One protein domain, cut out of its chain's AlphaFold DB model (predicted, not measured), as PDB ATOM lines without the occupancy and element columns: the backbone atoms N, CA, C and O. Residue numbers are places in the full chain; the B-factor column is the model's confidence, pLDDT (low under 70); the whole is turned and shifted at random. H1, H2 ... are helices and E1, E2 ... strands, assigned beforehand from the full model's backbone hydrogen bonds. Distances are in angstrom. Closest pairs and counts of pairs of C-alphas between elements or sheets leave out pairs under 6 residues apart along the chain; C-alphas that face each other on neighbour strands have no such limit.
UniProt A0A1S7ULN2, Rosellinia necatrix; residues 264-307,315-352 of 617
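This is residues 264 to 307 and 315 to 352 of the 617 residues of a protein of Rosellinia necatrix (UniProt A0A1S7ULN2). A small sheet of three strands, E1, E4 and E3, has helix H1 across one face and helix H2 across the opposite face, and two arms stick out from this body. One arm is residues 296 to 307, which hold the short strand E2; the other is residues 315 to 322 of helix H3, and a cut in the printed part lies between the ends of the two arms. The printed part has 82 residues, with four named helices and four named strands in the order H1 E1 H2 E2 H3 H4 E3 E4; the sheet, in the order E1 - E4 - E3, is antiparallel and the class is mixed, helices and strands. The whole is loose, with a radius of gyration of the C-alphas of 14.9 A, and elongated, spanning 50 by 32 by 21 A.

H1 is residues 264 to 272, 12.1 A long, and begins with C-alpha 264 at (55.099, 89.197, 228.298). E1 is residues 280 to 285, 14.5 A, and H2 is residues 288 to 296, 12.4 A. E2, residues 301 to 303, is 6.6 A long. After the cut, H3 is residues 315 to 325, 15.3 A, beginning with C-alpha 315 at (93.622, 80.445, 238.066). H4 is residues 327 to 330, 5.2 A, and E3 is residues 331 to 336, 14.9 A. E4, residues 339 to 345, is 19.4 A long and ends with C-alpha 345 at (71.868, 84.864, 233.979).

The sheet is only just strongly twisted, its C-alphas lying up to 4.2 A off the best plane. E4 is its inner strand. E1 and E4 are antiparallel at 156 degrees, with N 284 and O 342 within hydrogen-bond range at 3.0 A. E3 and E4 form a hairpin, antiparallel at 147 degrees, with N 341 and O 334 2.8 A apart. H1 is on the sheet at a height of 9.3 A and runs across the strands, at 72 degrees to E1 on the local plane; the closest C-alphas of H1 and E1 are those of Val 266 and Ile 283, 7.6 A apart. H2 is on the opposite face at a height of 9.9 A and runs across the strands, at 84 degrees to E4 on the local plane; the closest C-alphas of H2 and E4 are those of Arg 291 and Phe 340, 6.6 A apart. H4 only grazes the sheet with its residues 327 to 330. H3 is not on the sheet; it and H4 only just touch, with 3 pairs of C-alphas within 8 A, and only at the corner, the closest being those of Val 323 and Leu 329, 5.7 A apart. E2 pairs with no named strand. In H1, H2 and H3 every O i to N i+4 pair is within hydrogen-bond range; H4 is too short for such a pair.

The two C-alphas farthest apart are those of Arg 264 and Pro 307, 50.8 A. Residues 308 to 314 are not printed, and C-alphas 307 and 315 are 11.9 A apart across the cut. Of the links that are printed whole, none is long. The mean pLDDT of the printed part is 84.2, and residues 348 to 352 are under 70.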
ATOM      1  N   ARG A 264      54.950  88.115 229.282       87.88
ATOM      2  CA  ARG A 264      55.099  89.197 228.298       87.88
ATOM      3  C   ARG A 264      56.131  90.245 228.724       87.88
ATOM      4  O   ARG A 264      56.842  90.767 227.865       87.88
ATOM      5  N   ASP A 265      56.211  90.573 230.013       88.19
ATOM      6  CA  ASP A 265      57.190  91.542 230.520       88.19
ATOM      7  C   ASP A 265      58.603  90.982 230.348       88.19
ATOM      8  O   ASP A 265      59.485  91.666 229.830       88.19
ATOM      9  N   VAL A 266      58.792  89.703 230.689       87.56
ATOM     10  CA  VAL A 266      60.069  88.994 230.536       87.56
ATOM     11  C   VAL A 266      60.504  88.954 229.069       87.56
ATOM     12  O   VAL A 266      61.641  89.311 228.763       87.56
ATOM     13  N   GLU A 267      59.605  88.586 228.150       89.69
ATOM     14  CA  GLU A 267      59.862  88.594 226.703       89.69
ATOM     15  C   GLU A 267      60.243  89.988 226.188       89.69
ATOM     16  O   GLU A 267      61.197  90.137 225.419       89.69
ATOM     17  N   THR A 268      59.525  91.019 226.639       90.12
ATOM     18  CA  THR A 268      59.753  92.409 226.225       90.12
ATOM     19  C   THR A 268      61.112  92.912 226.707       90.12
ATOM     20  O   THR A 268      61.873  93.482 225.922       90.12
ATOM     21  N   ILE A 269      61.450  92.669 227.978       90.00
ATOM     22  CA  ILE A 269      62.733  93.060 228.573       90.00
ATOM     23  C   ILE A 269      63.882  92.315 227.882       90.00
ATOM     24  O   ILE A 269      64.856  92.942 227.464       90.00
ATOM     25  N   ALA A 270      63.762  90.995 227.708       89.44
ATOM     26  CA  ALA A 270      64.782  90.190 227.043       89.44
ATOM     27  C   ALA A 270      65.015  90.647 225.594       89.44
ATOM     28  O   ALA A 270      66.162  90.828 225.180       89.44
ATOM     29  N   GLY A 271      63.937  90.911 224.848       89.38
ATOM     30  CA  GLY A 271      64.000  91.417 223.478       89.38
ATOM     31  C   GLY A 271      64.656  92.795 223.374       89.38
ATOM     32  O   GLY A 271      65.493  93.003 222.498       89.38
ATOM     33  N   HIS A 272      64.336  93.719 224.288       90.19
ATOM     34  CA  HIS A 272      64.916  95.067 224.307       90.19
ATOM     35  C   HIS A 272      66.440  95.052 224.499       90.19
ATOM     36  O   HIS A 272      67.152  95.829 223.866       90.19
ATOM     37  N   TRP A 273      66.943  94.140 225.335       88.94
ATOM     38  CA  TRP A 273      68.368  94.014 225.659       88.94
ATOM     39  C   TRP A 273      69.105  92.944 224.841       88.94
ATOM     40  O   TRP A 273      70.262  92.643 225.133       88.94
ATOM     41  N   ALA A 274      68.462  92.379 223.810       89.00
ATOM     42  CA  ALA A 274      69.002  91.312 222.961       89.00
ATOM     43  C   ALA A 274      69.515  90.085 223.750       89.00
ATOM     44  O   ALA A 274      70.518  89.462 223.390       89.00
ATOM     45  N   LEU A 275      68.820  89.730 224.833       87.19
ATOM     46  CA  LEU A 275      69.128  88.576 225.675       87.19
ATOM     47  C   LEU A 275      68.290  87.364 225.251       87.19
ATOM     48  O   LEU A 275      67.099  87.481 224.970       87.19
ATOM     49  N   SER A 276      68.901  86.178 225.241       88.38
ATOM     50  CA  SER A 276      68.161  84.927 225.041       88.38
ATOM     51  C   SER A 276      67.375  84.572 226.304       88.38
ATOM     52  O   SER A 276      67.971  84.479 227.378       88.38
ATOM     53  N   LEU A 277      66.071  84.306 226.171       85.81
ATOM     54  CA  LEU A 277      65.212  83.842 227.272       85.81
ATOM     55  C   LEU A 277      65.751  82.566 227.927       85.81
ATOM     56  O   LEU A 277      65.691  82.409 229.147       85.81
ATOM     57  N   ASP A 278      66.374  81.688 227.136       85.81
ATOM     58  CA  ASP A 278      66.984  80.460 227.643       85.81
ATOM     59  C   ASP A 278      68.142  80.730 228.607       85.81
ATOM     60  O   ASP A 278      68.421  79.887 229.458       85.81
ATOM     61  N   ASN A 279      68.762  81.912 228.537       87.50
ATOM     62  CA  ASN A 279      69.893  82.306 229.373       87.50
ATOM     63  C   ASN A 279      69.489  83.105 230.618       87.50
ATOM     64  O   ASN A 279      70.368  83.432 231.413       87.50
ATOM     65  N   ILE A 280      68.204  83.415 230.821       88.56
ATOM     66  CA  ILE A 280      67.742  84.203 231.972       88.56
ATOM     67  C   ILE A 280      67.239  83.268 233.073       88.56
ATOM     68  O   ILE A 280      66.318  82.479 232.870       88.56
ATOM     69  N   ALA A 281      67.869  83.337 234.243       87.00
ATOM     70  CA  ALA A 281      67.457  82.604 235.434       87.00
ATOM     71  C   ALA A 281      66.342  83.327 236.191       87.00
ATOM     72  O   ALA A 281      65.448  82.665 236.710       87.00
ATOM     73  N   ASP A 282      66.427  84.656 236.280       88.62
ATOM     74  CA  ASP A 282      65.463  85.475 237.013       88.62
ATOM     75  C   ASP A 282      65.532  86.952 236.592       88.62
ATOM     76  O   ASP A 282      66.552  87.407 236.060       88.62
ATOM     77  N   ILE A 283      64.469  87.701 236.882       89.50
ATOM     78  CA  ILE A 283      64.421  89.166 236.799       89.50
ATOM     79  C   ILE A 283      63.895  89.676 238.133       89.50
ATOM     80  O   ILE A 283      62.814  89.288 238.568       89.50
ATOM     81  N   LEU A 284      64.673  90.542 238.776       89.44
ATOM     82  CA  LEU A 284      64.380  91.056 240.108       89.44
ATOM     83  C   LEU A 284      64.505  92.586 240.126       89.44
ATOM     84  O   LEU A 284      65.232  93.183 239.321       89.44
ATOM     85  N   LEU A 285      63.833  93.224 241.082       89.44
ATOM     86  CA  LEU A 285      64.013  94.646 241.361       89.44
ATOM     87  C   LEU A 285      65.379  94.890 242.019       89.44
ATOM     88  O   LEU A 285      65.914  94.033 242.725       89.44
ATOM     89  N   THR A 286      65.965  96.059 241.764       91.12
ATOM     90  CA  THR A 286      67.168  96.517 242.475       91.12
ATOM     91  C   THR A 286      66.797  97.135 243.818       91.12
ATOM     92  O   THR A 286      65.736  97.739 243.938       91.12
ATOM     93  N   THR A 287      67.678  97.043 244.814       89.31
ATOM     94  CA  THR A 287      67.547  97.793 246.078       89.31
ATOM     95  C   THR A 287      67.940  99.259 245.904       89.31
ATOM     96  O   THR A 287      68.698  99.592 244.988       89.31
ATOM     97  N   GLU A 288      67.502 100.142 246.808       86.50
ATOM     98  CA  GLU A 288      67.918 101.556 246.827       86.50
ATOM     99  C   GLU A 288      69.443 101.718 246.772       86.50
ATOM    100  O   GLU A 288      69.971 102.474 245.953       86.50
ATOM    101  N   PHE A 289      70.166 100.921 247.565       85.19
ATOM    102  CA  PHE A 289      71.626 100.933 247.578       85.19
ATOM    103  C   PHE A 289      72.231 100.567 246.213       85.19
ATOM    104  O   PHE A 289      73.148 101.243 245.745       85.19
ATOM    105  N   GLN A 290      71.715  99.526 245.544       88.56
ATOM    106  CA  GLN A 290      72.173  99.149 244.202       88.56
ATOM    107  C   GLN A 290      71.910 100.271 243.191       88.56
ATOM    108  O   GLN A 290      72.808 100.601 242.414       88.56
ATOM    109  N   ARG A 291      70.717 100.884 243.217       87.81
ATOM    110  CA  ARG A 291      70.355 101.991 242.313       87.81
ATOM    111  C   ARG A 291      71.332 103.153 242.444       87.81
ATOM    112  O   ARG A 291      71.813 103.660 241.431       87.81
ATOM    113  N   GLU A 292      71.656 103.547 243.671       80.25
ATOM    114  CA  GLU A 292      72.589 104.645 243.923       80.25
ATOM    115  C   GLU A 292      74.011 104.319 243.448       80.25
ATOM    116  O   GLU A 292      74.661 105.136 242.790       80.25
ATOM    117  N   TYR A 293      74.482 103.093 243.689       81.88
ATOM    118  CA  TYR A 293      75.802 102.650 243.233       81.88
ATOM    119  C   TYR A 293      75.919 102.639 241.700       81.88
ATOM    120  O   TYR A 293      76.921 103.090 241.142       81.88
ATOM    121  N   ILE A 294      74.870 102.178 241.008       85.94
ATOM    122  CA  ILE A 294      74.802 102.152 239.540       85.94
ATOM    123  C   ILE A 294      74.780 103.578 238.978       85.94
ATOM    124  O   ILE A 294      75.529 103.889 238.049       85.94
ATOM    125  N   ARG A 295      73.954 104.466 239.551       80.75
ATOM    126  CA  ARG A 295      73.831 105.870 239.116       80.75
ATOM    127  C   ARG A 295      75.142 106.636 239.274       80.75
ATOM    128  O   ARG A 295      75.500 107.405 238.386       80.75
ATOM    129  N   THR A 296      75.858 106.401 240.370       71.81
ATOM    130  CA  THR A 296      77.134 107.068 240.678       71.81
ATOM    131  C   THR A 296      78.345 106.420 240.002       71.81
ATOM    132  O   THR A 296      79.436 106.981 240.053       71.81
ATOM    133  N   ARG A 297      78.174 105.255 239.353       73.25
ATOM    134  CA  ARG A 297      79.247 104.468 238.711       73.25
ATOM    135  C   ARG A 297      80.442 104.190 239.633       73.25
ATOM    136  O   ARG A 297      81.580 104.077 239.171       73.25
ATOM    137  N   LYS A 298      80.194 104.060 240.939       70.06
ATOM    138  CA  LYS A 298      81.241 103.719 241.908       70.06
ATOM    139  C   LYS A 298      81.779 102.320 241.617       70.06
ATOM    140  O   LYS A 298      81.019 101.395 241.342       70.06
ATOM    141  N   SER A 299      83.098 102.180 241.665       73.50
ATOM    142  CA  SER A 299      83.801 100.921 241.401       73.50
ATOM    143  C   SER A 299      84.807 100.676 242.511       73.50
ATOM    144  O   SER A 299      85.589 101.568 242.803       73.50
ATOM    145  N   ASN A 300      84.807  99.481 243.097       74.62
ATOM    146  CA  ASN A 300      85.836  99.064 244.048       74.62
ATOM    147  C   ASN A 300      86.823  98.159 243.323       74.62
ATOM    148  O   ASN A 300      86.413  97.230 242.626       74.62
ATOM    149  N   TYR A 301      88.108  98.427 243.499       78.56
ATOM    150  CA  TYR A 301      89.179  97.625 242.933       78.56
ATOM    151  C   TYR A 301      89.815  96.799 244.043       78.56
ATOM    152  O   TYR A 301      90.061  97.298 245.137       78.56
ATOM    153  N   PHE A 302      90.093  95.538 243.746       76.44
ATOM    154  CA  PHE A 302      90.851  94.653 244.620       76.44
ATOM    155  C   PHE A 302      92.110  94.237 243.873       76.44
ATOM    156  O   PHE A 302      92.040  93.854 242.701       76.44
ATOM    157  N   THR A 303      93.254  94.324 244.535       74.75
ATOM    158  CA  THR A 303      94.549  93.934 243.987       74.75
ATOM    159  C   THR A 303      95.112  92.794 244.812       74.75
ATOM    160  O   THR A 303      95.204  92.875 246.030       74.75
ATOM    161  N   ILE A 304      95.470  91.708 244.129       76.19
ATOM    162  CA  ILE A 304      96.046  90.518 244.751       76.19
ATOM    163  C   ILE A 304      97.431  90.321 244.126       76.19
ATOM    164  O   ILE A 304      97.510  90.049 242.923       76.19
ATOM    165  N   PRO A 305      98.526  90.475 244.887       72.62
ATOM    166  CA  PRO A 305      99.865  90.224 244.392       72.62
ATOM    167  C   PRO A 305     100.036  88.717 244.189       72.62
ATOM    168  O   PRO A 305      99.978  87.937 245.134       72.62
ATOM    169  N   LEU A 306     100.229  88.285 242.944       76.69
ATOM    170  CA  LEU A 306     100.380  86.865 242.620       76.69
ATOM    171  C   LEU A 306     101.867  86.460 242.608       76.69
ATOM    172  O   LEU A 306     102.707  87.232 242.136       76.69
ATOM    173  N   PRO A 307     102.223  85.242 243.063       73.56
ATOM    174  CA  PRO A 307     103.579  84.718 242.926       73.56
ATOM    175  C   PRO A 307     104.014  84.650 241.456       73.56
ATOM    176  O   PRO A 307     103.209  84.352 240.575       73.56
ATOM    177  N   LEU A 315      94.223  79.176 237.643       84.88
ATOM    178  CA  LEU A 315      93.622  80.445 238.066       84.88
ATOM    179  C   LEU A 315      92.366  80.794 237.252       84.88
ATOM    180  O   LEU A 315      91.332  81.093 237.841       84.88
ATOM    181  N   GLU A 316      92.423  80.715 235.918       88.56
ATOM    182  CA  GLU A 316      91.265  80.963 235.042       88.56
ATOM    183  C   GLU A 316      90.111  79.997 235.359       88.56
ATOM    184  O   GLU A 316      88.959  80.419 235.473       88.56
ATOM    185  N   THR A 317      90.423  78.719 235.603       90.69
ATOM    186  CA  THR A 317      89.434  77.707 236.014       90.69
ATOM    187  C   THR A 317      88.809  78.046 237.370       90.69
ATOM    188  O   THR A 317      87.594  77.944 237.533       90.69
ATOM    189  N   ALA A 318      89.615  78.481 238.342       86.81
ATOM    190  CA  ALA A 318      89.132  78.863 239.667       86.81
ATOM    191  C   ALA A 318      88.214  80.095 239.609       86.81
ATOM    192  O   ALA A 318      87.150  80.093 240.225       86.81
ATOM    193  N   ILE A 319      88.583  81.116 238.828       87.38
ATOM    194  CA  ILE A 319      87.744  82.302 238.607       87.38
ATOM    195  C   ILE A 319      86.426  81.898 237.936       87.38
ATOM    196  O   ILE A 319      85.363  82.319 238.391       87.38
ATOM    197  N   GLY A 320      86.477  81.044 236.907       89.44
ATOM    198  CA  GLY A 320      85.281  80.510 236.248       89.44
ATOM    199  C   GLY A 320      84.341  79.804 237.227       89.44
ATOM    200  O   GLY A 320      83.158  80.132 237.287       89.44
ATOM    201  N   ALA A 321      84.877  78.926 238.078       88.06
ATOM    202  CA  ALA A 321      84.100  78.228 239.101       88.06
ATOM    203  C   ALA A 321      83.458  79.185 240.125       88.06
ATOM    204  O   ALA A 321      82.322  78.968 240.553       88.06
ATOM    205  N   VAL A 322      84.150  80.268 240.507       86.31
ATOM    206  CA  VAL A 322      83.582  81.309 241.383       86.31
ATOM    207  C   VAL A 322      82.435  82.042 240.687       86.31
ATOM    208  O   VAL A 322      81.390  82.231 241.303       86.31
ATOM    209  N   VAL A 323      82.583  82.420 239.413       87.81
ATOM    210  CA  VAL A 323      81.517  83.079 238.636       87.81
ATOM    211  C   VAL A 323      80.300  82.165 238.473       87.81
ATOM    212  O   VAL A 323      79.166  82.616 238.639       87.81
ATOM    213  N   GLU A 324      80.500  80.872 238.214       85.06
ATOM    214  CA  GLU A 324      79.406  79.899 238.137       85.06
ATOM    215  C   GLU A 324      78.641  79.806 239.466       85.06
ATOM    216  O   GLU A 324      77.412  79.953 239.488       85.06
ATOM    217  N   ARG A 325      79.373  79.662 240.579       81.19
ATOM    218  CA  ARG A 325      78.813  79.489 241.927       81.19
ATOM    219  C   ARG A 325      78.185  80.762 242.505       81.19
ATOM    220  O   ARG A 325      77.223  80.677 243.265       81.19
ATOM    221  N   CYS A 326      78.706  81.938 242.166       82.62
ATOM    222  CA  CYS A 326      78.260  83.221 242.706       82.62
ATOM    223  C   CYS A 326      77.359  83.950 241.706       82.62
ATOM    224  O   CYS A 326      77.827  84.753 240.902       82.62
ATOM    225  N   ALA A 327      76.046  83.729 241.803       84.56
ATOM    226  CA  ALA A 327      75.065  84.332 240.897       84.56
ATOM    227  C   ALA A 327      75.153  85.865 240.792       84.56
ATOM    228  O   ALA A 327      74.925  86.402 239.714       84.56
ATOM    229  N   THR A 328      75.548  86.563 241.863       87.12
ATOM    230  CA  THR A 328      75.740  88.025 241.885       87.12
ATOM    231  C   THR A 328      76.791  88.512 240.876       87.12
ATOM    232  O   THR A 328      76.697  89.638 240.399       87.12
ATOM    233  N   LEU A 329      77.762  87.669 240.492       88.12
ATOM    234  CA  LEU A 329      78.754  87.977 239.449       88.12
ATOM    235  C   LEU A 329      78.212  87.792 238.023       88.12
ATOM    236  O   LEU A 329      78.884  88.131 237.055       88.12
ATOM    237  N   ARG A 330      77.000  87.247 237.887       89.44
ATOM    238  CA  ARG A 330      76.306  86.972 236.621       89.44
ATOM    239  C   ARG A 330      75.026  87.799 236.489       89.44
ATOM    240  O   ARG A 330      74.087  87.384 235.810       89.44
ATOM    241  N   VAL A 331      74.973  88.936 237.180       90.38
ATOM    242  CA  VAL A 331      73.854  89.877 237.128       90.38
ATOM    243  C   VAL A 331      74.165  90.980 236.128       90.38
ATOM    244  O   VAL A 331      75.194  91.646 236.228       90.38
ATOM    245  N   ALA A 332      73.246  91.200 235.194       90.81
ATOM    246  CA  ALA A 332      73.235  92.382 234.346       90.81
ATOM    247  C   ALA A 332      72.222  93.394 234.896       90.81
ATOM    248  O   ALA A 332      71.050  93.065 235.077       90.81
ATOM    249  N   PHE A 333      72.670  94.624 235.149       91.81
ATOM    250  CA  PHE A 333      71.787  95.720 235.545       91.81
ATOM    251  C   PHE A 333      71.305  96.468 234.310       91.81
ATOM    252  O   PHE A 333      72.119  96.983 233.542       91.81
ATOM    253  N   VAL A 334      69.989  96.539 234.132       91.44
ATOM    254  CA  VAL A 334      69.378  97.167 232.961       91.44
ATOM    255  C   VAL A 334      68.430  98.297 233.372       91.44
ATOM    256  O   VAL A 334      67.635  98.111 234.291       91.44
ATOM    257  N   PRO A 335      68.496  99.477 232.730       91.00
ATOM    258  CA  PRO A 335      67.469 100.504 232.857       91.00
ATOM    259  C   PRO A 335      66.069  99.964 232.541       91.00
ATOM    260  O   PRO A 335      65.881  99.257 231.546       91.00
ATOM    261  N   HIS A 336      65.094 100.330 233.365       87.69
ATOM    262  CA  HIS A 336      63.678 100.048 233.152       87.69
ATOM    263  C   HIS A 336      62.861 101.147 233.832       87.69
ATOM    264  O   HIS A 336      62.990 101.341 235.041       87.69
ATOM    265  N   ASP A 337      62.076 101.888 233.051       86.12
ATOM    266  CA  ASP A 337      61.407 103.117 233.489       86.12
ATOM    267  C   ASP A 337      62.381 104.078 234.211       86.12
ATOM    268  O   ASP A 337      63.454 104.381 233.683       86.12
ATOM    269  N   ASP A 338      62.041 104.534 235.420       81.94
ATOM    270  CA  ASP A 338      62.871 105.425 236.249       81.94
ATOM    271  C   ASP A 338      63.829 104.670 237.204       81.94
ATOM    272  O   ASP A 338      64.454 105.256 238.103       81.94
ATOM    273  N   THR A 339      63.968 103.353 237.019       87.69
ATOM    274  CA  THR A 339      64.746 102.461 237.887       87.69
ATOM    275  C   THR A 339      65.675 101.527 237.097       87.69
ATOM    276  O   THR A 339      65.932 101.707 235.904       87.69
ATOM    277  N   PHE A 340      66.248 100.546 237.793       91.69
ATOM    278  CA  PHE A 340      67.067  99.483 237.228       91.69
ATOM    279  C   PHE A 340      66.510  98.122 237.645       91.69
ATOM    280  O   PHE A 340      66.137  97.921 238.802       91.69
ATOM    281  N   LEU A 341      66.509  97.171 236.717       92.38
ATOM    282  CA  LEU A 341      66.281  95.755 236.994       92.38
ATOM    283  C   LEU A 341      67.612  95.018 237.047       92.38
ATOM    284  O   LEU A 341      68.595  95.429 236.429       92.38
ATOM    285  N   GLN A 342      67.625  93.897 237.756       92.50
ATOM    286  CA  GLN A 342      68.737  92.955 237.765       92.50
ATOM    287  C   GLN A 342      68.300  91.658 237.090       92.50
ATOM    288  O   GLN A 342      67.435  90.933 237.580       92.50
ATOM    289  N   ILE A 343      68.922  91.386 235.947       91.38
ATOM    290  CA  ILE A 343      68.725  90.167 235.172       91.38
ATOM    291  C   ILE A 343      69.788  89.170 235.615       91.38
ATOM    292  O   ILE A 343      70.981  89.369 235.379       91.38
ATOM    293  N   VAL A 344      69.356  88.093 236.264       89.75
ATOM    294  CA  VAL A 344      70.236  87.010 236.703       89.75
ATOM    295  C   VAL A 344      70.394  86.037 235.541       89.75
ATOM    296  O   VAL A 344      69.411  85.460 235.083       89.75
ATOM    297  N   LEU A 345      71.616  85.824 235.058       88.94
ATOM    298  CA  LEU A 345      71.868  84.864 233.979       88.94
ATOM    299  C   LEU A 345      71.887  83.419 234.518       88.94
ATOM    300  O   LEU A 345      72.124  83.203 235.706       88.94
ATOM    301  N   LYS A 346      71.625  82.403 233.686       85.75
ATOM    302  CA  LYS A 346      71.701  80.981 234.089       85.75
ATOM    303  C   LYS A 346      73.148  80.490 234.207       85.75
ATOM    304  O   LYS A 346      74.048  81.000 233.548       85.75
ATOM    305  N   ALA A 347      73.342  79.476 235.049       80.06
ATOM    306  CA  ALA A 347      74.560  78.672 235.158       80.06
ATOM    307  C   ALA A 347      74.192  77.212 235.486       80.06
ATOM    308  O   ALA A 347      73.024  76.915 235.748       80.06
ATOM    309  N   SER A 348      75.194  76.332 235.465       64.81
ATOM    310  CA  SER A 348      75.104  74.880 235.680       64.81
ATOM    311  C   SER A 348      74.391  74.497 236.985       64.81
ATOM    312  O   SER A 348      73.584  73.572 236.982       64.81
ATOM    313  N   ASP A 349      74.641  75.246 238.067       55.44
ATOM    314  CA  ASP A 349      74.053  75.040 239.395       55.44
ATOM    315  C   ASP A 349      73.209  76.253 239.830       55.44
ATOM    316  O   ASP A 349      73.659  77.404 239.835       55.44
ATOM    317  N   GLN A 350      71.953  75.999 240.205       59.97
ATOM    318  CA  GLN A 350      70.965  77.023 240.554       59.97
ATOM    319  C   GLN A 350      70.937  77.310 242.060       59.97
ATOM    320  O   GLN A 350      70.054  76.840 242.767       59.97
ATOM    321  N   PHE A 351      71.848  78.149 242.553       56.31
ATOM    322  CA  PHE A 351      71.690  78.785 243.867       56.31
ATOM    323  C   PHE A 351      72.124  80.254 243.802       56.31
ATOM    324  O   PHE A 351      73.243  80.574 243.416       56.31
ATOM    325  N   SER A 352      71.217  81.167 244.162       67.81
ATOM    326  CA  SER A 352      71.513  82.600 244.312       67.81
ATOM    327  C   SER A 352      71.059  83.049 245.693       67.81
ATOM    328  O   SER A 352      69.887  83.373 245.871       67.81
TER     329      SER A 352